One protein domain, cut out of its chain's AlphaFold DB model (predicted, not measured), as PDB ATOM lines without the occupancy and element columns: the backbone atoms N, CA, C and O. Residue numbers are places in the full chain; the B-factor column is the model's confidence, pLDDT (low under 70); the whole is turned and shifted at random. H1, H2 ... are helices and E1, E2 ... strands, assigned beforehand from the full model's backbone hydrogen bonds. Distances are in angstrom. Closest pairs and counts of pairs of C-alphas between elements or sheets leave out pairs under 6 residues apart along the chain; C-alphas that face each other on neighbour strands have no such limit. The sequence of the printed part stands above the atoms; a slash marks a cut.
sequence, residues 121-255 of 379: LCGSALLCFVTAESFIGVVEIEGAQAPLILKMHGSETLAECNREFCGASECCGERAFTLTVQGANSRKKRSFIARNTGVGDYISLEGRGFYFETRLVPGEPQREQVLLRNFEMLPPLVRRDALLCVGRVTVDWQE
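Overview. This is residues 121 to 255 of the 379 residues of the protein "Hypothetical protein" of Coccolithus braarudii (UniProt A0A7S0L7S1). Eight antiparallel strands form a closed barrel, with helices on its outside at two opposite sides: the short H1 over E5, and H2 over E8 with H3 beside H2. The ring runs E1, E2, E3, E4, E5, E6, E7, E8 and back to E1, the same order as along the chain, with H1 between E3 and E4, and H2 and H3 between E7 and E8. The printed part has 135 residues with three named helices and eight named strands, and its class is mixed, helices and strands. It is compact, with a radius of gyration of the C-alphas of 14.6 A, and its rounded outline spans 40 by 36 by 24 A.

Arrangement. E1, residues 121 to 129, and E2, residues 134 to 141, are an antiparallel hairpin at 151 degrees between directions, with N 126 and O 138 2.8 A apart, within hydrogen-bond range. E2 and E3, residues 148 to 157, are a hairpin at 155 degrees, with N 137 and O 152 at 2.8 A. E1, E2 and E3 form a meander, each strand the antiparallel neighbour of the one before. H1, residues 163 to 166, comes next; E3 is then the antiparallel neighbour of E4, residues 176 to 183, at 156 degrees, with N 153 and O 180 at 2.9 A. E4 and E5, residues 189 to 196, are a hairpin at 148 degrees, with N 179 and O 192 at 2.8 A. E5 and E6, residues 204 to 207, are a hairpin at 121 degrees, with N 195 and O 206 at 2.8 A. E6 and E7, residues 210 to 216, are a hairpin at 174 degrees, with N 205 and O 212 at 2.8 A. E4, E5, E6 and E7 are a second meander. E8, residues 243 to 252, has E7 on one side, at 145 degrees with N 213 and O 248 at 2.9 A, and E1 on the other side, at 151 degrees with N 125 and O 247 at 2.9 A. E1 bends by 62 degrees at residue 124 and E8 by 65 degrees at residue 247. H1 is on the barrel, outside it and over E5, at a height of 8.3 A; its closest C-alphas to E5 are those of Cys 166 and Ala 194, 6.0 A. H2, residues 220 to 230, is on the barrel, outside it, at a height of 9.8 A. It is over E8, E1 and E2 each falling only just short with 2 of its C-alphas over them, and it runs slantwise to the strands, at 38 degrees to E8 on the local plane. H3, residues 236 to 241, is not on the barrel, but only just, with 4 pairs of C-alphas within 10 A. H2 and H3 only just touch, with 3 pairs of C-alphas within 8 A, the closest being Leu 227 and Arg 239 at 6.8 A; they run opposite ways at a steep tilt of 48 degrees. H2 and H3 have every O i to N i+4 pair within hydrogen-bond range; H1 is too short for such a pair.

Along the chain. E1 begins at C-alpha 121, (117.356, 84.195, 61.002), and spans 22.8 A. E2 spans 22.0 A, E3 27.6 A, E4 22.6 A, E5 21.5 A, E6 10.1 A and E7 19.0 A. H1 measures 5.6 A, H2 15.3 A and H3 9.0 A; H2 begins at C-alpha 220, (98.736, 60.198, 58.917). E8 spans 25.7 A and ends at C-alpha 252, (118.853, 84.788, 66.756).

Size, cuts and confidence. The two C-alphas farthest apart are those of Gln 145 and Gly 173, at 42.3 A. The printed part has no cut and no long link. Its mean pLDDT is 83.3, and 27 residues are under 70: 143 to 147, 158 to 174, 185 to 187 and 254 to 255.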
ATOM      1  N   LEU A 121     117.595  85.078  62.131       88.19
ATOM      2  CA  LEU A 121     117.356  84.195  61.002       88.19
ATOM      3  C   LEU A 121     115.921  83.687  61.067       88.19
ATOM      4  O   LEU A 121     115.496  83.174  62.099       88.19
ATOM      5  N   CYS A 122     115.194  83.786  59.960       91.38
ATOM      6  CA  CYS A 122     113.828  83.287  59.848       91.38
ATOM      7  C   CYS A 122     113.776  82.123  58.862       91.38
ATOM      8  O   CYS A 122     114.565  82.058  57.919       91.38
ATOM      9  N   GLY A 123     112.850  81.195  59.069       92.69
ATOM     10  CA  GLY A 123     112.654  80.101  58.133       92.69
ATOM     11  C   GLY A 123     111.529  79.157  58.510       92.69
ATOM     12  O   GLY A 123     110.642  79.481  59.309       92.69
ATOM     13  N   SER A 124     111.586  77.967  57.926       93.44
ATOM     14  CA  SER A 124     110.645  76.883  58.189       93.44
ATOM     15  C   SER A 124     111.287  75.804  59.053       93.44
ATOM     16  O   SER A 124     112.501  75.593  59.027       93.44
ATOM     17  N   ALA A 125     110.474  75.129  59.854       94.56
ATOM     18  CA  ALA A 125     110.940  74.069  60.730       94.56
ATOM     19  C   ALA A 125     109.986  72.878  60.733       94.56
ATOM     20  O   ALA A 125     108.763  73.024  60.696       94.56
ATOM     21  N   LEU A 126     110.583  71.694  60.808       94.69
ATOM     22  CA  LEU A 126     109.935  70.401  60.960       94.69
ATOM     23  C   LEU A 126     110.341  69.840  62.318       94.69
ATOM     24  O   LEU A 126     111.499  69.454  62.481       94.69
ATOM     25  N   LEU A 127     109.424  69.793  63.281       95.06
ATOM     26  CA  LEU A 127     109.672  69.230  64.609       95.06
ATOM     27  C   LEU A 127     109.006  67.864  64.734       95.06
ATOM     28  O   LEU A 127     107.800  67.735  64.553       95.06
ATOM     29  N   CYS A 128     109.800  66.852  65.056       94.94
ATOM     30  CA  CYS A 128     109.368  65.487  65.306       94.94
ATOM     31  C   CYS A 128     109.475  65.200  66.807       94.94
ATOM     32  O   CYS A 128     110.573  65.008  67.338       94.94
ATOM     33  N   PHE A 129     108.336  65.189  67.490       92.75
ATOM     34  CA  PHE A 129     108.228  64.864  68.908       92.75
ATOM     35  C   PHE A 129     108.230  63.351  69.078       92.75
ATOM     36  O   PHE A 129     107.284  62.662  68.696       92.75
ATOM     37  N   VAL A 130     109.327  62.845  69.637       91.31
ATOM     38  CA  VAL A 130     109.540  61.420  69.922       91.31
ATOM     39  C   VAL A 130     108.825  61.034  71.214       91.31
ATOM     40  O   VAL A 130     108.286  59.935  71.336       91.31
ATOM     41  N   THR A 131     108.794  61.956  72.172       88.31
ATOM     42  CA  THR A 131     108.007  61.857  73.399       88.31
ATOM     43  C   THR A 131     107.322  63.197  73.674       88.31
ATOM     44  O   THR A 131     107.541  64.169  72.955       88.31
ATOM     45  N   ALA A 132     106.504  63.267  74.728       85.62
ATOM     46  CA  ALA A 132     105.955  64.542  75.197       85.62
ATOM     47  C   ALA A 132     107.052  65.523  75.655       85.62
ATOM     48  O   ALA A 132     106.851  66.732  75.639       85.62
ATOM     49  N   GLU A 133     108.212  64.986  76.033       88.75
ATOM     50  CA  GLU A 133     109.290  65.710  76.698       88.75
ATOM     51  C   GLU A 133     110.504  65.886  75.779       88.75
ATOM     52  O   GLU A 133     111.468  66.548  76.145       88.75
ATOM     53  N   SER A 134     110.512  65.296  74.581       90.62
ATOM     54  CA  SER A 134     111.674  65.344  73.694       90.62
ATOM     55  C   SER A 134     111.313  65.340  72.219       90.62
ATOM     56  O   SER A 134     110.405  64.636  71.763       90.62
ATOM     57  N   PHE A 135     112.076  66.114  71.450       93.62
ATOM     58  CA  PHE A 135     111.887  66.237  70.015       93.62
ATOM     59  C   PHE A 135     113.193  66.452  69.260       93.62
ATOM     60  O   PHE A 135     114.193  66.946  69.787       93.62
ATOM     61  N   ILE A 136     113.150  66.112  67.977       93.62
ATOM     62  CA  ILE A 136     114.217  66.360  67.015       93.62
ATOM     63  C   ILE A 136     113.636  67.225  65.906       93.62
ATOM     64  O   ILE A 136     112.566  66.934  65.377       93.62
ATOM     65  N   GLY A 137     114.332  68.296  65.558       92.62
ATOM     66  CA  GLY A 137     113.908  69.252  64.551       92.62
ATOM     67  C   GLY A 137     114.892  69.377  63.398       92.62
ATOM     68  O   GLY A 137     116.106  69.267  63.577       92.62
ATOM     69  N   VAL A 138     114.360  69.666  62.217       91.81
ATOM     70  CA  VAL A 138     115.126  70.162  61.071       91.81
ATOM     71  C   VAL A 138     114.598  71.547  60.739       91.81
ATOM     72  O   VAL A 138     113.394  71.732  60.589       91.81
ATOM     73  N   VAL A 139     115.497  72.517  60.659       90.56
ATOM     74  CA  VAL A 139     115.189  73.917  60.379       90.56
ATOM     75  C   VAL A 139     115.848  74.295  59.064       90.56
ATOM     76  O   VAL A 139     117.050  74.095  58.902       90.56
ATOM     77  N   GLU A 140     115.076  74.857  58.148       90.38
ATOM     78  CA  GLU A 140     115.556  75.430  56.897       90.38
ATOM     79  C   GLU A 140     115.406  76.950  56.979       90.38
ATOM     80  O   GLU A 140     114.295  77.483  56.959       90.38
ATOM     81  N   ILE A 141     116.538  77.642  57.129       88.62
ATOM     82  CA  ILE A 141     116.584  79.101  57.199       88.62
ATOM     83  C   ILE A 141     116.538  79.692  55.793       88.62
ATOM     84  O   ILE A 141     117.307  79.304  54.906       88.62
ATOM     85  N   GLU A 142     115.684  80.697  55.634       82.44
ATOM     86  CA  GLU A 142     115.588  81.525  54.443       82.44
ATOM     87  C   GLU A 142     116.753  82.530  54.462       82.44
ATOM     88  O   GLU A 142     116.747  83.522  55.190       82.44
ATOM     89  N   GLY A 143     117.814  82.235  53.708       65.81
ATOM     90  CA  GLY A 143     119.022  83.055  53.639       65.81
ATOM     91  C   GLY A 143     119.592  83.087  52.226       65.81
ATOM     92  O   GLY A 143     119.604  82.077  51.522       65.81
ATOM     93  N   ALA A 144     120.026  84.268  51.782       53.22
ATOM     94  CA  ALA A 144     120.465  84.490  50.411       53.22
ATOM     95  C   ALA A 144     121.630  83.558  50.009       53.22
ATOM     96  O   ALA A 144     122.591  83.383  50.752       53.22
ATOM     97  N   GLN A 145     121.530  83.021  48.786       59.38
ATOM     98  CA  GLN A 145     122.444  82.115  48.064       59.38
ATOM     99  C   GLN A 145     122.336  80.604  48.345       59.38
ATOM    100  O   GLN A 145     122.504  79.842  47.393       59.38
ATOM    101  N   ALA A 146     122.016  80.137  49.558       66.50
ATOM    102  CA  ALA A 146     121.793  78.704  49.812       66.50
ATOM    103  C   ALA A 146     120.976  78.447  51.094       66.50
ATOM    104  O   ALA A 146     121.197  79.139  52.089       66.50
ATOM    105  N   PRO A 147     120.093  77.427  51.116       68.06
ATOM    106  CA  PRO A 147     119.340  77.072  52.314       68.06
ATOM    107  C   PRO A 147     120.290  76.596  53.418       68.06
ATOM    108  O   PRO A 147     121.042  75.628  53.252       68.06
ATOM    109  N   LEU A 148     120.260  77.281  54.560       82.25
ATOM    110  CA  LEU A 148     121.001  76.869  55.746       82.25
ATOM    111  C   LEU A 148     120.142  75.880  56.536       82.25
ATOM    112  O   LEU A 148     119.129  76.252  57.124       82.25
ATOM    113  N   ILE A 149     120.579  74.621  56.563       85.12
ATOM    114  CA  ILE A 149     119.914  73.562  57.322       85.12
ATOM    115  C   ILE A 149     120.527  73.478  58.723       85.12
ATOM    116  O   ILE A 149     121.726  73.202  58.881       85.12
ATOM    117  N   LEU A 150     119.699  73.686  59.745       87.25
ATOM    118  CA  LEU A 150     120.049  73.501  61.148       87.25
ATOM    119  C   LEU A 150     119.339  72.261  61.700       87.25
ATOM    120  O   LEU A 150     118.170  72.006  61.423       87.25
ATOM    121  N   LYS A 151     120.058  71.486  62.507       89.62
ATOM    122  CA  LYS A 151     119.497  70.400  63.309       89.62
ATOM    123  C   LYS A 151     119.166  70.943  64.679       89.62
ATOM    124  O   LYS A 151     119.980  71.655  65.266       89.62
ATOM    125  N   MET A 152     118.009  70.576  65.193       91.38
ATOM    126  CA  MET A 152     117.569  70.960  66.518       91.38
ATOM    127  C   MET A 152     117.271  69.717  67.346       91.38
ATOM    128  O   MET A 152     116.741  68.732  66.841       91.38
ATOM    129  N   HIS A 153     117.611  69.772  68.621       91.44
ATOM    130  CA  HIS A 153     117.184  68.798  69.611       91.44
ATOM    131  C   HIS A 153     116.602  69.565  70.786       91.44
ATOM    132  O   HIS A 153     117.226  70.516  71.257       91.44
ATOM    133  N   GLY A 154     115.417  69.167  71.224       90.75
ATOM    134  CA  GLY A 154     114.767  69.719  72.397       90.75
ATOM    135  C   GLY A 154     114.505  68.627  73.413       90.75
ATOM    136  O   GLY A 154     114.036  67.546  73.056       90.75
ATOM    137  N   SER A 155     114.789  68.921  74.675       89.56
ATOM    138  CA  SER A 155     114.378  68.094  75.805       89.56
ATOM    139  C   SER A 155     113.816  68.973  76.908       89.56
ATOM    140  O   SER A 155     114.362  70.046  77.183       89.56
ATOM    141  N   GLU A 156     112.747  68.514  77.539       86.31
ATOM    142  CA  GLU A 156     112.187  69.122  78.731       86.31
ATOM    143  C   GLU A 156     113.253  69.153  79.827       86.31
ATOM    144  O   GLU A 156     114.038  68.216  80.004       86.31
ATOM    145  N   THR A 157     113.303  70.261  80.552       76.12
ATOM    146  CA  THR A 157     114.183  70.428  81.694       76.12
ATOM    147  C   THR A 157     113.377  70.720  82.938       76.12
ATOM    148  O   THR A 157     112.506  71.582  82.928       76.12
ATOM    149  N   LEU A 158     113.758  70.061  84.034       64.56
ATOM    150  CA  LEU A 158     113.251  70.336  85.382       64.56
ATOM    151  C   LEU A 158     113.677  71.715  85.914       64.56
ATOM    152  O   LEU A 158     113.227  72.130  86.975       64.56
ATOM    153  N   ALA A 159     114.574  72.410  85.209       57.94
ATOM    154  CA  ALA A 159     114.932  73.778  85.530       57.94
ATOM    155  C   ALA A 159     113.738  74.692  85.225       57.94
ATOM    156  O   ALA A 159     113.340  74.834  84.069       57.94
ATOM    157  N   GLU A 160     113.185  75.311  86.268       57.75
ATOM    158  CA  GLU A 160     112.180  76.363  86.131       57.75
ATOM    159  C   GLU A 160     112.731  77.474  85.233       57.75
ATOM    160  O   GLU A 160     113.884  77.903  85.384       57.75
ATOM    161  N   CYS A 161     111.930  77.948  84.274       61.56
ATOM    162  CA  CYS A 161     112.401  79.035  83.432       61.56
ATOM    163  C   CYS A 161     112.513  80.330  84.248       61.56
ATOM    164  O   CYS A 161     111.525  80.981  84.578       61.56
ATOM    165  N   ASN A 162     113.732  80.769  84.554       59.47
ATOM    166  CA  ASN A 162     113.908  82.106  85.112       59.47
ATOM    167  C   ASN A 162     113.614  83.162  84.037       59.47
ATOM    168  O   ASN A 162     113.932  82.982  82.857       59.47
ATOM    169  N   ARG A 163     113.057  84.306  84.459       62.66
ATOM    170  CA  ARG A 163     112.725  85.456  83.589       62.66
ATOM    171  C   ARG A 163     113.866  85.878  82.657       62.66
ATOM    172  O   ARG A 163     113.622  86.338  81.548       62.66
ATOM    173  N   GLU A 164     115.113  85.688  83.082       63.62
ATOM    174  CA  GLU A 164     116.307  86.019  82.297       63.62
ATOM    175  C   GLU A 164     116.459  85.184  81.011       63.62
ATOM    176  O   GLU A 164     117.044  85.665  80.031       63.62
ATOM    177  N   PHE A 165     115.928  83.954  81.005       60.72
ATOM    178  CA  PHE A 165     116.103  82.977  79.928       60.72
ATOM    179  C   PHE A 165     114.943  82.949  78.935       60.72
ATOM    180  O   PHE A 165     115.183  82.857  77.733       60.72
ATOM    181  N   CYS A 166     113.702  83.065  79.408       59.41
ATOM    182  CA  CYS A 166     112.538  83.053  78.521       59.41
ATOM    183  C   CYS A 166     112.156  84.450  78.000       59.41
ATOM    184  O   CYS A 166     111.338  84.551  77.094       59.41
ATOM    185  N   GLY A 167     112.726  85.535  78.543       54.00
ATOM    186  CA  GLY A 167     112.483  86.908  78.075       54.00
ATOM    187  C   GLY A 167     111.080  87.464  78.365       54.00
ATOM    188  O   GLY A 167     110.898  88.676  78.288       54.00
ATOM    189  N   ALA A 168     110.113  86.620  78.739       54.69
ATOM    190  CA  ALA A 168     108.758  87.017  79.105       54.69
ATOM    191  C   ALA A 168     108.587  87.189  80.629       54.69
ATOM    192  O   ALA A 168     109.283  86.584  81.450       54.69
ATOM    193  N   SER A 169     107.634  88.039  81.016       53.47
ATOM    194  CA  SER A 169     107.359  88.444  82.403       53.47
ATOM    195  C   SER A 169     106.834  87.322  83.315       53.47
ATOM    196  O   SER A 169     106.806  87.501  84.538       53.47
ATOM    197  N   GLU A 170     106.470  86.164  82.760       54.34
ATOM    198  CA  GLU A 170     105.652  85.138  83.431       54.34
ATOM    199  C   GLU A 170     106.298  83.747  83.520       54.34
ATOM    200  O   GLU A 170     105.666  82.803  83.965       54.34
ATOM    201  N   CYS A 171     107.568  83.592  83.155       55.06
ATOM    202  CA  CYS A 171     108.138  82.253  82.955       55.06
ATOM    203  C   CYS A 171     108.493  81.461  84.227       55.06
ATOM    204  O   CYS A 171     108.893  80.303  84.128       55.06
ATOM    205  N   CYS A 172     108.341  82.052  85.414       54.22
ATOM    206  CA  CYS A 172     108.677  81.391  86.674       54.22
ATOM    207  C   CYS A 172     107.668  80.274  86.995       54.22
ATOM    208  O   CYS A 172     106.511  80.561  87.286       54.22
ATOM    209  N   GLY A 173     108.132  79.020  86.989       58.38
ATOM    210  CA  GLY A 173     107.352  77.841  87.391       58.38
ATOM    211  C   GLY A 173     106.772  77.003  86.244       58.38
ATOM    212  O   GLY A 173     106.158  75.971  86.505       58.38
ATOM    213  N   GLU A 174     106.977  77.395  84.984       67.00
ATOM    214  CA  GLU A 174     106.530  76.612  83.824       67.00
ATOM    215  C   GLU A 174     107.611  75.632  83.334       67.00
ATOM    216  O   GLU A 174     108.814  75.897  83.423       67.00
ATOM    217  N   ARG A 175     107.166  74.493  82.779       71.38
ATOM    218  CA  ARG A 175     108.030  73.499  82.126       71.38
ATOM    219  C   ARG A 175     108.695  74.123  80.899       71.38
ATOM    220  O   ARG A 175     108.019  74.654  80.015       71.38
ATOM    221  N   ALA A 176     110.020  74.037  80.833       82.12
ATOM    222  CA  ALA A 176     110.819  74.598  79.752       82.12
ATOM    223  C   ALA A 176     111.551  73.508  78.972       82.12
ATOM    224  O   ALA A 176     111.900  72.459  79.508       82.12
ATOM    225  N   PHE A 177     111.823  73.784  77.704       86.38
ATOM    226  CA  PHE A 177     112.672  72.975  76.846       86.38
ATOM    227  C   PHE A 177     114.047  73.619  76.735       86.38
ATOM    228  O   PHE A 177     114.169  74.796  76.386       86.38
ATOM    229  N   THR A 178     115.094  72.827  76.955       87.38
ATOM    230  CA  THR A 178     116.434  73.189  76.494       87.38
ATOM    231  C   THR A 178     116.582  72.735  75.054       87.38
ATOM    232  O   THR A 178     116.448  71.553  74.736       87.38
ATOM    233  N   LEU A 179     116.855  73.697  74.181       89.69
ATOM    234  CA  LEU A 179     116.982  73.509  72.747       89.69
ATOM    235  C   LEU A 179     118.441  73.640  72.357       89.69
ATOM    236  O   LEU A 179     119.060  74.658  72.640       89.69
ATOM    237  N   THR A 180     118.989  72.658  71.658       90.12
ATOM    238  CA  THR A 180     120.314  72.760  71.046       90.12
ATOM    239  C   THR A 180     120.167  72.794  69.538       90.12
ATOM    240  O   THR A 180     119.639  71.851  68.951       90.12
ATOM    241  N   VAL A 181     120.654  73.861  68.912       89.44
ATOM    242  CA  VAL A 181     120.635  74.073  67.466       89.44
ATOM    243  C   VAL A 181     122.060  73.978  66.924       89.44
ATOM    244  O   VAL A 181     122.987  74.608  67.441       89.44
ATOM    245  N   GLN A 182     122.250  73.185  65.875       88.75
ATOM    246  CA  GLN A 182     123.543  72.924  65.250       88.75
ATOM    247  C   GLN A 182     123.437  73.071  63.731       88.75
ATOM    248  O   GLN A 182     122.635  72.391  63.094       88.75
ATOM    249  N   GLY A 183     124.282  73.907  63.126       83.06
ATOM    250  CA  GLY A 183     124.334  74.024  61.667       83.06
ATOM    251  C   GLY A 183     125.000  72.818  61.007       83.06
ATOM    252  O   GLY A 183     126.008  72.321  61.512       83.06
ATOM    253  N   ALA A 184     124.476  72.370  59.860       70.19
ATOM    254  CA  ALA A 184     124.943  71.166  59.160       70.19
ATOM    255  C   ALA A 184     126.453  71.162  58.851       70.19
ATOM    256  O   ALA A 184     127.111  70.136  59.001       70.19
ATOM    257  N   ASN A 185     127.004  72.324  58.487       68.56
ATOM    258  CA  ASN A 185     128.418  72.492  58.131       68.56
ATOM    259  C   ASN A 185     129.234  73.182  59.231       68.56
ATOM    260  O   ASN A 185     130.411  73.490  59.042       68.56
ATOM    261  N   SER A 186     128.620  73.450  60.383       67.88
ATOM    262  CA  SER A 186     129.259  74.187  61.465       67.88
ATOM    263  C   SER A 186     129.502  73.277  62.662       67.88
ATOM    264  O   SER A 186     128.605  72.583  63.134       67.88
ATOM    265  N   ARG A 187     130.705  73.358  63.238       69.88
ATOM    266  CA  ARG A 187     130.950  72.845  64.598       69.88
ATOM    267  C   ARG A 187     130.275  73.708  65.673       69.88
ATOM    268  O   ARG A 187     130.302  73.350  66.845       69.88
ATOM    269  N   LYS A 188     129.694  74.846  65.276       78.62
ATOM    270  CA  LYS A 188     128.987  75.763  66.161       78.62
ATOM    271  C   LYS A 188     127.671  75.108  66.592       78.62
ATOM    272  O   LYS A 188     126.841  74.736  65.764       78.62
ATOM    273  N   LYS A 189     127.518  74.959  67.903       86.69
ATOM    274  CA  LYS A 189     126.278  74.570  68.567       86.69
ATOM    275  C   LYS A 189     125.822  75.758  69.394       86.69
ATOM    276  O   LYS A 189     126.662  76.436  69.991       86.69
ATOM    277  N   ARG A 190     124.521  75.998  69.434       86.31
ATOM    278  CA  ARG A 190     123.936  77.032  70.277       86.31
ATOM    279  C   ARG A 190     122.777  76.462  71.064       86.31
ATOM    280  O   ARG A 190     121.987  75.702  70.514       86.31
ATOM    281  N   SER A 191     122.701  76.840  72.331       88.06
ATOM    282  CA  SER A 191     121.631  76.412  73.218       88.06
ATOM    283  C   SER A 191     120.678  77.563  73.509       88.06
ATOM    284  O   SER A 191     121.114  78.704  73.672       88.06
ATOM    285  N   PHE A 192     119.394  77.244  73.588       87.00
ATOM    286  CA  PHE A 192     118.311  78.143  73.954       87.00
ATOM    287  C   PHE A 192     117.460  77.476  75.027       87.00
ATOM    288  O   PHE A 192     117.478  76.255  75.182       87.00
ATOM    289  N   ILE A 193     116.704  78.291  75.747       86.31
ATOM    290  CA  ILE A 193     115.656  77.827  76.645       86.31
ATOM    291  C   ILE A 193     114.365  78.433  76.117       86.31
ATOM    292  O   ILE A 193     114.306  79.645  75.901       86.31
ATOM    293  N   ALA A 194     113.371  77.588  75.869       87.12
ATOM    294  CA  ALA A 194     112.072  78.010  75.372       87.12
ATOM    295  C   ALA A 194     110.958  77.325  76.160       87.12
ATOM    296  O   ALA A 194     111.042  76.135  76.461       87.12
ATOM    297  N   ARG A 195     109.903  78.067  76.478       86.62
ATOM    298  CA  ARG A 195     108.670  77.516  77.046       86.62
ATOM    299  C   ARG A 195     107.757  77.015  75.935       86.62
ATOM    300  O   ARG A 195     107.782  77.565  74.837       86.62
ATOM    301  N   ASN A 196     106.943  76.006  76.226       87.12
ATOM    302  CA  ASN A 196     105.880  75.583  75.321       87.12
ATOM    303  C   ASN A 196     104.584  76.336  75.653       87.12
ATOM    304  O   ASN A 196     103.991  76.087  76.698       87.12
ATOM    305  N   THR A 197     104.159  77.234  74.767       86.62
ATOM    306  CA  THR A 197     102.891  77.986  74.851       86.62
ATOM    307  C   THR A 197     101.803  77.409  73.944       86.62
ATOM    308  O   THR A 197     100.704  77.955  73.855       86.62
ATOM    309  N   GLY A 198     102.096  76.302  73.258       83.00
ATOM    310  CA  GLY A 198     101.167  75.645  72.349       83.00
ATOM    311  C   GLY A 198      99.984  74.970  73.044       83.00
ATOM    312  O   GLY A 198     100.031  74.632  74.228       83.00
ATOM    313  N   VAL A 199      98.929  74.716  72.269       80.44
ATOM    314  CA  VAL A 199      97.708  74.048  72.736       80.44
ATOM    315  C   VAL A 199      97.446  72.805  71.888       80.44
ATOM    316  O   VAL A 199      97.326  72.875  70.665       80.44
ATOM    317  N   GLY A 200      97.324  71.651  72.549       84.62
ATOM    318  CA  GLY A 200      97.092  70.369  71.879       84.62
ATOM    319  C   GLY A 200      98.245  69.991  70.944       84.62
ATOM    320  O   GLY A 200      99.396  69.960  71.366       84.62
ATOM    321  N   ASP A 201      97.924  69.715  69.677       83.19
ATOM    322  CA  ASP A 201      98.907  69.318  68.656       83.19
ATOM    323  C   ASP A 201      99.631  70.529  68.015       83.19
ATOM    324  O   ASP A 201     100.620  70.364  67.295       83.19
ATOM    325  N   TYR A 202      99.163  71.756  68.278       90.19
ATOM    326  CA  TYR A 202      99.756  72.995  67.769       90.19
ATOM    327  C   TYR A 202     100.752  73.546  68.781       90.19
ATOM    328  O   TYR A 202     100.400  74.281  69.704       90.19
ATOM    329  N   ILE A 203     102.014  73.170  68.603       90.75
ATOM    330  CA  ILE A 203     103.100  73.530  69.510       90.75
ATOM    331  C   ILE A 203     103.626  74.928  69.168       90.75
ATOM    332  O   ILE A 203     103.894  75.229  68.002       90.75
ATOM    333  N   SER A 204     103.808  75.760  70.189       92.00
ATOM    334  CA  SER A 204     104.486  77.053  70.094       92.00
ATOM    335  C   SER A 204     105.608  77.072  71.121       92.00
ATOM    336  O   SER A 204     105.381  76.720  72.277       92.00
ATOM    337  N   LEU A 205     106.827  77.402  70.701       91.12
ATOM    338  CA  LEU A 205     107.991  77.484  71.574       91.12
ATOM    339  C   LEU A 205     108.497  78.920  71.603       91.12
ATOM    340  O   LEU A 205     108.943  79.445  70.584       91.12
ATOM    341  N   GLU A 206     108.483  79.525  72.782       89.38
ATOM    342  CA  GLU A 206     108.883  80.915  72.989       89.38
ATOM    343  C   GLU A 206     110.069  80.987  73.944       89.38
ATOM    344  O   GLU A 206     110.003  80.523  75.081       89.38
ATOM    345  N   GLY A 207     111.168  81.579  73.493       86.19
ATOM    346  CA  GLY A 207     112.366  81.766  74.293       86.19
ATOM    347  C   GLY A 207     113.161  82.983  73.848       86.19
ATOM    348  O   GLY A 207     112.929  83.575  72.791       86.19
ATOM    349  N   ARG A 208     114.155  83.373  74.644       84.38
ATOM    350  CA  ARG A 208     115.008  84.501  74.274       84.38
ATOM    351  C   ARG A 208     115.862  84.148  73.053       84.38
ATOM    352  O   ARG A 208     116.770  83.322  73.134       84.38
ATOM    353  N   GLY A 209     115.591  84.820  71.937       87.19
ATOM    354  CA  GLY A 209     116.279  84.606  70.663       87.19
ATOM    355  C   GLY A 209     115.919  83.293  69.970       87.19
ATOM    356  O   GLY A 209     116.658  82.845  69.091       87.19
ATOM    357  N   PHE A 210     114.810  82.668  70.367       90.38
ATOM    358  CA  PHE A 210     114.236  81.524  69.678       90.38
ATOM    359  C   PHE A 210     112.713  81.596  69.733       90.38
ATOM    360  O   PHE A 210     112.128  81.685  70.809       90.38
ATOM    361  N   TYR A 211     112.075  81.496  68.578       92.81
ATOM    362  CA  TYR A 211     110.631  81.394  68.460       92.81
ATOM    363  C   TYR A 211     110.287  80.322  67.436       92.81
ATOM    364  O   TYR A 211     110.881  80.287  66.358       92.81
ATOM    365  N   PHE A 212     109.336  79.456  67.757       94.75
ATOM    366  CA  PHE A 212     108.759  78.510  66.813       94.75
ATOM    367  C   PHE A 212     107.248  78.477  66.972       94.75
ATOM    368  O   PHE A 212     106.747  78.402  68.086       94.75
ATOM    369  N   GLU A 213     106.538  78.429  65.852       95.38
ATOM    370  CA  GLU A 213     105.084  78.356  65.830       95.38
ATOM    371  C   GLU A 213     104.618  77.329  64.802       95.38
ATOM    372  O   GLU A 213     104.945  77.419  63.609       95.38
ATOM    373  N   THR A 214     103.832  76.353  65.259       95.81
ATOM    374  CA  THR A 214     103.232  75.342  64.385       95.81
ATOM    375  C   THR A 214     102.190  75.974  63.469       95.81
ATOM    376  O   THR A 214     101.214  76.560  63.925       95.81
ATOM    377  N   ARG A 215     102.355  75.779  62.161       94.94
ATOM    378  CA  ARG A 215     101.376  76.163  61.134       94.94
ATOM    379  C   ARG A 215     100.501  75.000  60.697       94.94
ATOM    380  O   ARG A 215      99.338  75.194  60.362       94.94
ATOM    381  N   LEU A 216     101.076  73.804  60.660       93.00
ATOM    382  CA  LEU A 216     100.422  72.611  60.151       93.00
ATOM    383  C   LEU A 216     100.850  71.386  60.956       93.00
ATOM    384  O   LEU A 216     102.039  71.153  61.175       93.00
ATOM    385  N   VAL A 217      99.866  70.567  61.314       92.94
ATOM    386  CA  VAL A 217     100.063  69.211  61.830       92.94
ATOM    387  C   VAL A 217      99.616  68.246  60.728       92.94
ATOM    388  O   VAL A 217      98.423  68.192  60.426       92.94
ATOM    389  N   PRO A 218     100.536  67.531  60.056       90.75
ATOM    390  CA  PRO A 218     100.180  66.672  58.931       90.75
ATOM    391  C   PRO A 218      99.317  65.484  59.367       90.75
ATOM    392  O   PRO A 218      99.578  64.862  60.399       90.75
ATOM    393  N   GLY A 219      98.335  65.116  58.540       91.00
ATOM    394  CA  GLY A 219      97.573  63.874  58.717       91.00
ATOM    395  C   GLY A 219      98.444  62.625  58.521       91.00
ATOM    396  O   GLY A 219      99.544  62.710  57.976       91.00
ATOM    397  N   GLU A 220      97.951  61.446  58.919       87.31
ATOM    398  CA  GLU A 220      98.736  60.198  58.917       87.31
ATOM    399  C   GLU A 220      99.516  59.885  57.626       87.31
ATOM    400  O   GLU A 220     100.726  59.665  57.736       87.31
ATOM    401  N   PRO A 221      98.916  59.910  56.415       88.56
ATOM    402  CA  PRO A 221      99.646  59.536  55.203       88.56
ATOM    403  C   PRO A 221     100.764  60.532  54.866       88.56
ATOM    404  O   PRO A 221     101.844  60.141  54.426       88.56
ATOM    405  N   GLN A 222     100.534  61.824  55.107       89.56
ATOM    406  CA  GLN A 222     101.539  62.866  54.885       89.56
ATOM    407  C   GLN A 222     102.643  62.789  55.939       89.56
ATOM    408  O   GLN A 222     103.826  62.896  55.614       89.56
ATOM    409  N   ARG A 223     102.267  62.556  57.199       91.38
ATOM    410  CA  ARG A 223     103.198  62.388  58.313       91.38
ATOM    411  C   ARG A 223     104.180  61.257  58.035       91.38
ATOM    412  O   ARG A 223     105.381  61.470  58.164       91.38
ATOM    413  N   GLU A 224     103.698  60.087  57.618       88.69
ATOM    414  CA  GLU A 224     104.565  58.940  57.329       88.69
ATOM    415  C   GLU A 224     105.568  59.251  56.209       88.69
ATOM    416  O   GLU A 224     106.763  58.990  56.362       88.69
ATOM    417  N   GLN A 225     105.122  59.900  55.130       89.25
ATOM    418  CA  GLN A 225     105.998  60.320  54.032       89.25
ATOM    419  C   GLN A 225     107.076  61.313  54.489       89.25
ATOM    420  O   GLN A 225     108.250  61.172  54.131       89.25
ATOM    421  N   VAL A 226     106.709  62.309  55.302       89.81
ATOM    422  CA  VAL A 226     107.656  63.319  55.802       89.81
ATOM    423  C   VAL A 226     108.646  62.707  56.796       89.81
ATOM    424  O   VAL A 226     109.840  63.018  56.728       89.81
ATOM    425  N   LEU A 227     108.185  61.809  57.673       90.25
ATOM    426  CA  LEU A 227     109.036  61.078  58.615       90.25
ATOM    427  C   LEU A 227     110.006  60.139  57.897       90.25
ATOM    428  O   LEU A 227     111.176  60.087  58.263       90.25
ATOM    429  N   LEU A 228     109.560  59.436  56.854       88.69
ATOM    430  CA  LEU A 228     110.435  58.602  56.025       88.69
ATOM    431  C   LEU A 228     111.522  59.430  55.338       88.69
ATOM    432  O   LEU A 228     112.672  59.013  55.317       88.69
ATOM    433  N   ARG A 229     111.177  60.609  54.815       89.38
ATOM    434  CA  ARG A 229     112.116  61.447  54.060       89.38
ATOM    435  C   ARG A 229     113.148  62.160  54.935       89.38
ATOM    436  O   ARG A 229     114.292  62.302  54.515       89.38
ATOM    437  N   ASN A 230     112.743  62.652  56.106       87.81
ATOM    438  CA  ASN A 230     113.579  63.543  56.924       87.81
ATOM    439  C   ASN A 230     114.098  62.890  58.209       87.81
ATOM    440  O   ASN A 230     115.082  63.354  58.779       87.81
ATOM    441  N   PHE A 231     113.460  61.806  58.653       88.69
ATOM    442  CA  PHE A 231     113.749  61.132  59.919       88.69
ATOM    443  C   PHE A 231     113.848  59.609  59.735       88.69
ATOM    444  O   PHE A 231     113.441  58.841  60.605       88.69
ATOM    445  N   GLU A 232     114.398  59.158  58.601       87.38
ATOM    446  CA  GLU A 232     114.527  57.734  58.248       87.38
ATOM    447  C   GLU A 232     115.243  56.911  59.329       87.38
ATOM    448  O   GLU A 232     114.895  55.759  59.575       87.38
ATOM    449  N   MET A 233     116.198  57.538  60.019       86.94
ATOM    450  CA  MET A 233     117.003  56.927  61.077       86.94
ATOM    451  C   MET A 233     116.212  56.614  62.358       86.94
ATOM    452  O   MET A 233     116.728  55.916  63.230       86.94
ATOM    453  N   LEU A 234     114.985  57.127  62.509       86.12
ATOM    454  CA  LEU A 234     114.158  56.823  63.675       86.12
ATOM    455  C   LEU A 234     113.592  55.395  63.592       86.12
ATOM    456  O   LEU A 234     113.072  54.994  62.541       86.12
ATOM    457  N   PRO A 235     113.593  54.633  64.704       88.56
ATOM    458  CA  PRO A 235     112.989  53.307  64.735       88.56
ATOM    459  C   PRO A 235     111.531  53.331  64.237       88.56
ATOM    460  O   PRO A 235     110.794  54.266  64.560       88.56
ATOM    461  N   PRO A 236     111.065  52.316  63.484       87.31
ATOM    462  CA  PRO A 236     109.702  52.289  62.942       87.31
ATOM    463  C   PRO A 236     108.607  52.477  63.999       87.31
ATOM    464  O   PRO A 236     107.633  53.181  63.750       87.31
ATOM    465  N   LEU A 237     108.789  51.894  65.188       86.81
ATOM    466  CA  LEU A 237     107.855  52.040  66.307       86.81
ATOM    467  C   LEU A 237     107.763  53.495  66.783       86.81
ATOM    468  O   LEU A 237     106.670  54.018  66.946       86.81
ATOM    469  N   VAL A 238     108.905  54.176  66.903       87.81
ATOM    470  CA  VAL A 238     108.960  55.590  67.296       87.81
ATOM    471  C   VAL A 238     108.288  56.475  66.248       87.81
ATOM    472  O   VAL A 238     107.528  57.370  66.595       87.81
ATOM    473  N   ARG A 239     108.509  56.208  64.954       88.25
ATOM    474  CA  ARG A 239     107.893  56.991  63.869       88.25
ATOM    475  C   ARG A 239     106.370  56.884  63.844       88.25
ATOM    476  O   ARG A 239     105.707  57.865  63.524       88.25
ATOM    477  N   ARG A 240     105.812  55.720  64.188       87.00
ATOM    478  CA  ARG A 240     104.353  55.527  64.249       87.00
ATOM    479  C   ARG A 240     103.696  56.392  65.315       87.00
ATOM    480  O   ARG A 240     102.614  56.917  65.064       87.00
ATOM    481  N   ASP A 241     104.374  56.602  66.436       87.12
ATOM    482  CA  ASP A 241     103.828  57.345  67.574       87.12
ATOM    483  C   ASP A 241     104.253  58.822  67.597       87.12
ATOM    484  O   ASP A 241     103.665  59.617  68.330       87.12
ATOM    485  N   ALA A 242     105.236  59.207  66.779       89.94
ATOM    486  CA  ALA A 242     105.777  60.559  66.766       89.94
ATOM    487  C   ALA A 242     104.764  61.604  66.275       89.94
ATOM    488  O   ALA A 242     104.132  61.439  65.224       89.94
ATOM    489  N   LEU A 243     104.657  62.721  66.991       91.94
ATOM    490  CA  LEU A 243     103.913  63.890  66.524       91.94
ATOM    491  C   LEU A 243     104.827  64.737  65.630       91.94
ATOM    492  O   LEU A 243     105.981  64.989  65.969       91.94
ATOM    493  N   LEU A 244     104.310  65.169  64.481       94.38
ATOM    494  CA  LEU A 244     105.043  66.002  63.532       94.38
ATOM    495  C   LEU A 244     104.387  67.380  63.447       94.38
ATOM    496  O   LEU A 244     103.222  67.484  63.071       94.38
ATOM    497  N   CYS A 245     105.153  68.423  63.740       95.06
ATOM    498  CA  CYS A 245     104.722  69.812  63.647       95.06
ATOM    499  C   CYS A 245     105.535  70.521  62.562       95.06
ATOM    500  O   CYS A 245     106.767  70.492  62.575       95.06
ATOM    501  N   VAL A 246     104.847  71.162  61.621       95.06
ATOM    502  CA  VAL A 246     105.453  71.981  60.567       95.06
ATOM    503  C   VAL A 246     105.134  73.434  60.866       95.06
ATOM    504  O   VAL A 246     103.969  73.789  61.044       95.06
ATOM    505  N   GLY A 247     106.150  74.281  60.934       95.75
ATOM    506  CA  GLY A 247     105.981  75.634  61.444       95.75
ATOM    507  C   GLY A 247     106.980  76.641  60.912       95.75
ATOM    508  O   GLY A 247     107.846  76.322  60.092       95.75
ATOM    509  N   ARG A 248     106.838  77.875  61.394       95.44
ATOM    510  CA  ARG A 248     107.850  78.919  61.217       95.44
ATOM    511  C   ARG A 248     108.763  78.959  62.418       95.44
ATOM    512  O   ARG A 248     108.340  78.677  63.535       95.44
ATOM    513  N   VAL A 249     110.009  79.320  62.163       94.44
ATOM    514  CA  VAL A 249     111.011  79.491  63.202       94.44
ATOM    515  C   VAL A 249     111.772  80.785  62.988       94.44
ATOM    516  O   VAL A 249     112.089  81.163  61.858       94.44
ATOM    517  N   THR A 250     112.085  81.433  64.096       92.94
ATOM    518  CA  THR A 250     112.955  82.595  64.168       92.94
ATOM    519  C   THR A 250     114.038  82.297  65.190       92.94
ATOM    520  O   THR A 250     113.748  81.930  66.328       92.94
ATOM    521  N   VAL A 251     115.296  82.404  64.780       90.44
ATOM    522  CA  VAL A 251     116.457  82.098  65.616       90.44
ATOM    523  C   VAL A 251     117.432  83.253  65.537       90.44
ATOM    524  O   VAL A 251     117.953  83.572  64.471       90.44
ATOM    525  N   ASP A 252     117.757  83.839  66.679       88.50
ATOM    526  CA  ASP A 252     118.853  84.788  66.756       88.50
ATOM    527  C   ASP A 252     120.157  84.020  66.633       88.50
ATOM    528  O   ASP A 252     120.556  83.294  67.546       88.50
ATOM    529  N   TRP A 253     120.857  84.193  65.518       79.69
ATOM    530  CA  TRP A 253     122.118  83.521  65.230       79.69
ATOM    531  C   TRP A 253     123.265  84.533  65.233       79.69
ATOM    532  O   TRP A 253     123.852  84.872  64.212       79.69
ATOM    533  N   GLN A 254     123.593  85.047  66.418       69.94
ATOM    534  CA  GLN A 254     124.818  85.807  66.627       69.94
ATOM    535  C   GLN A 254     126.027  84.883  66.477       69.94
ATOM    536  O   GLN A 254     126.146  83.881  67.182       69.94
ATOM    537  N   GLU A 255     126.951  85.252  65.594       57.00
ATOM    538  CA  GLU A 255     128.235  84.562  65.435       57.00
ATOM    539  C   GLU A 255     129.256  84.892  66.542       57.00
ATOM    540  O   GLU A 255     130.404  84.450  66.471       57.00
TER     541      GLU A 255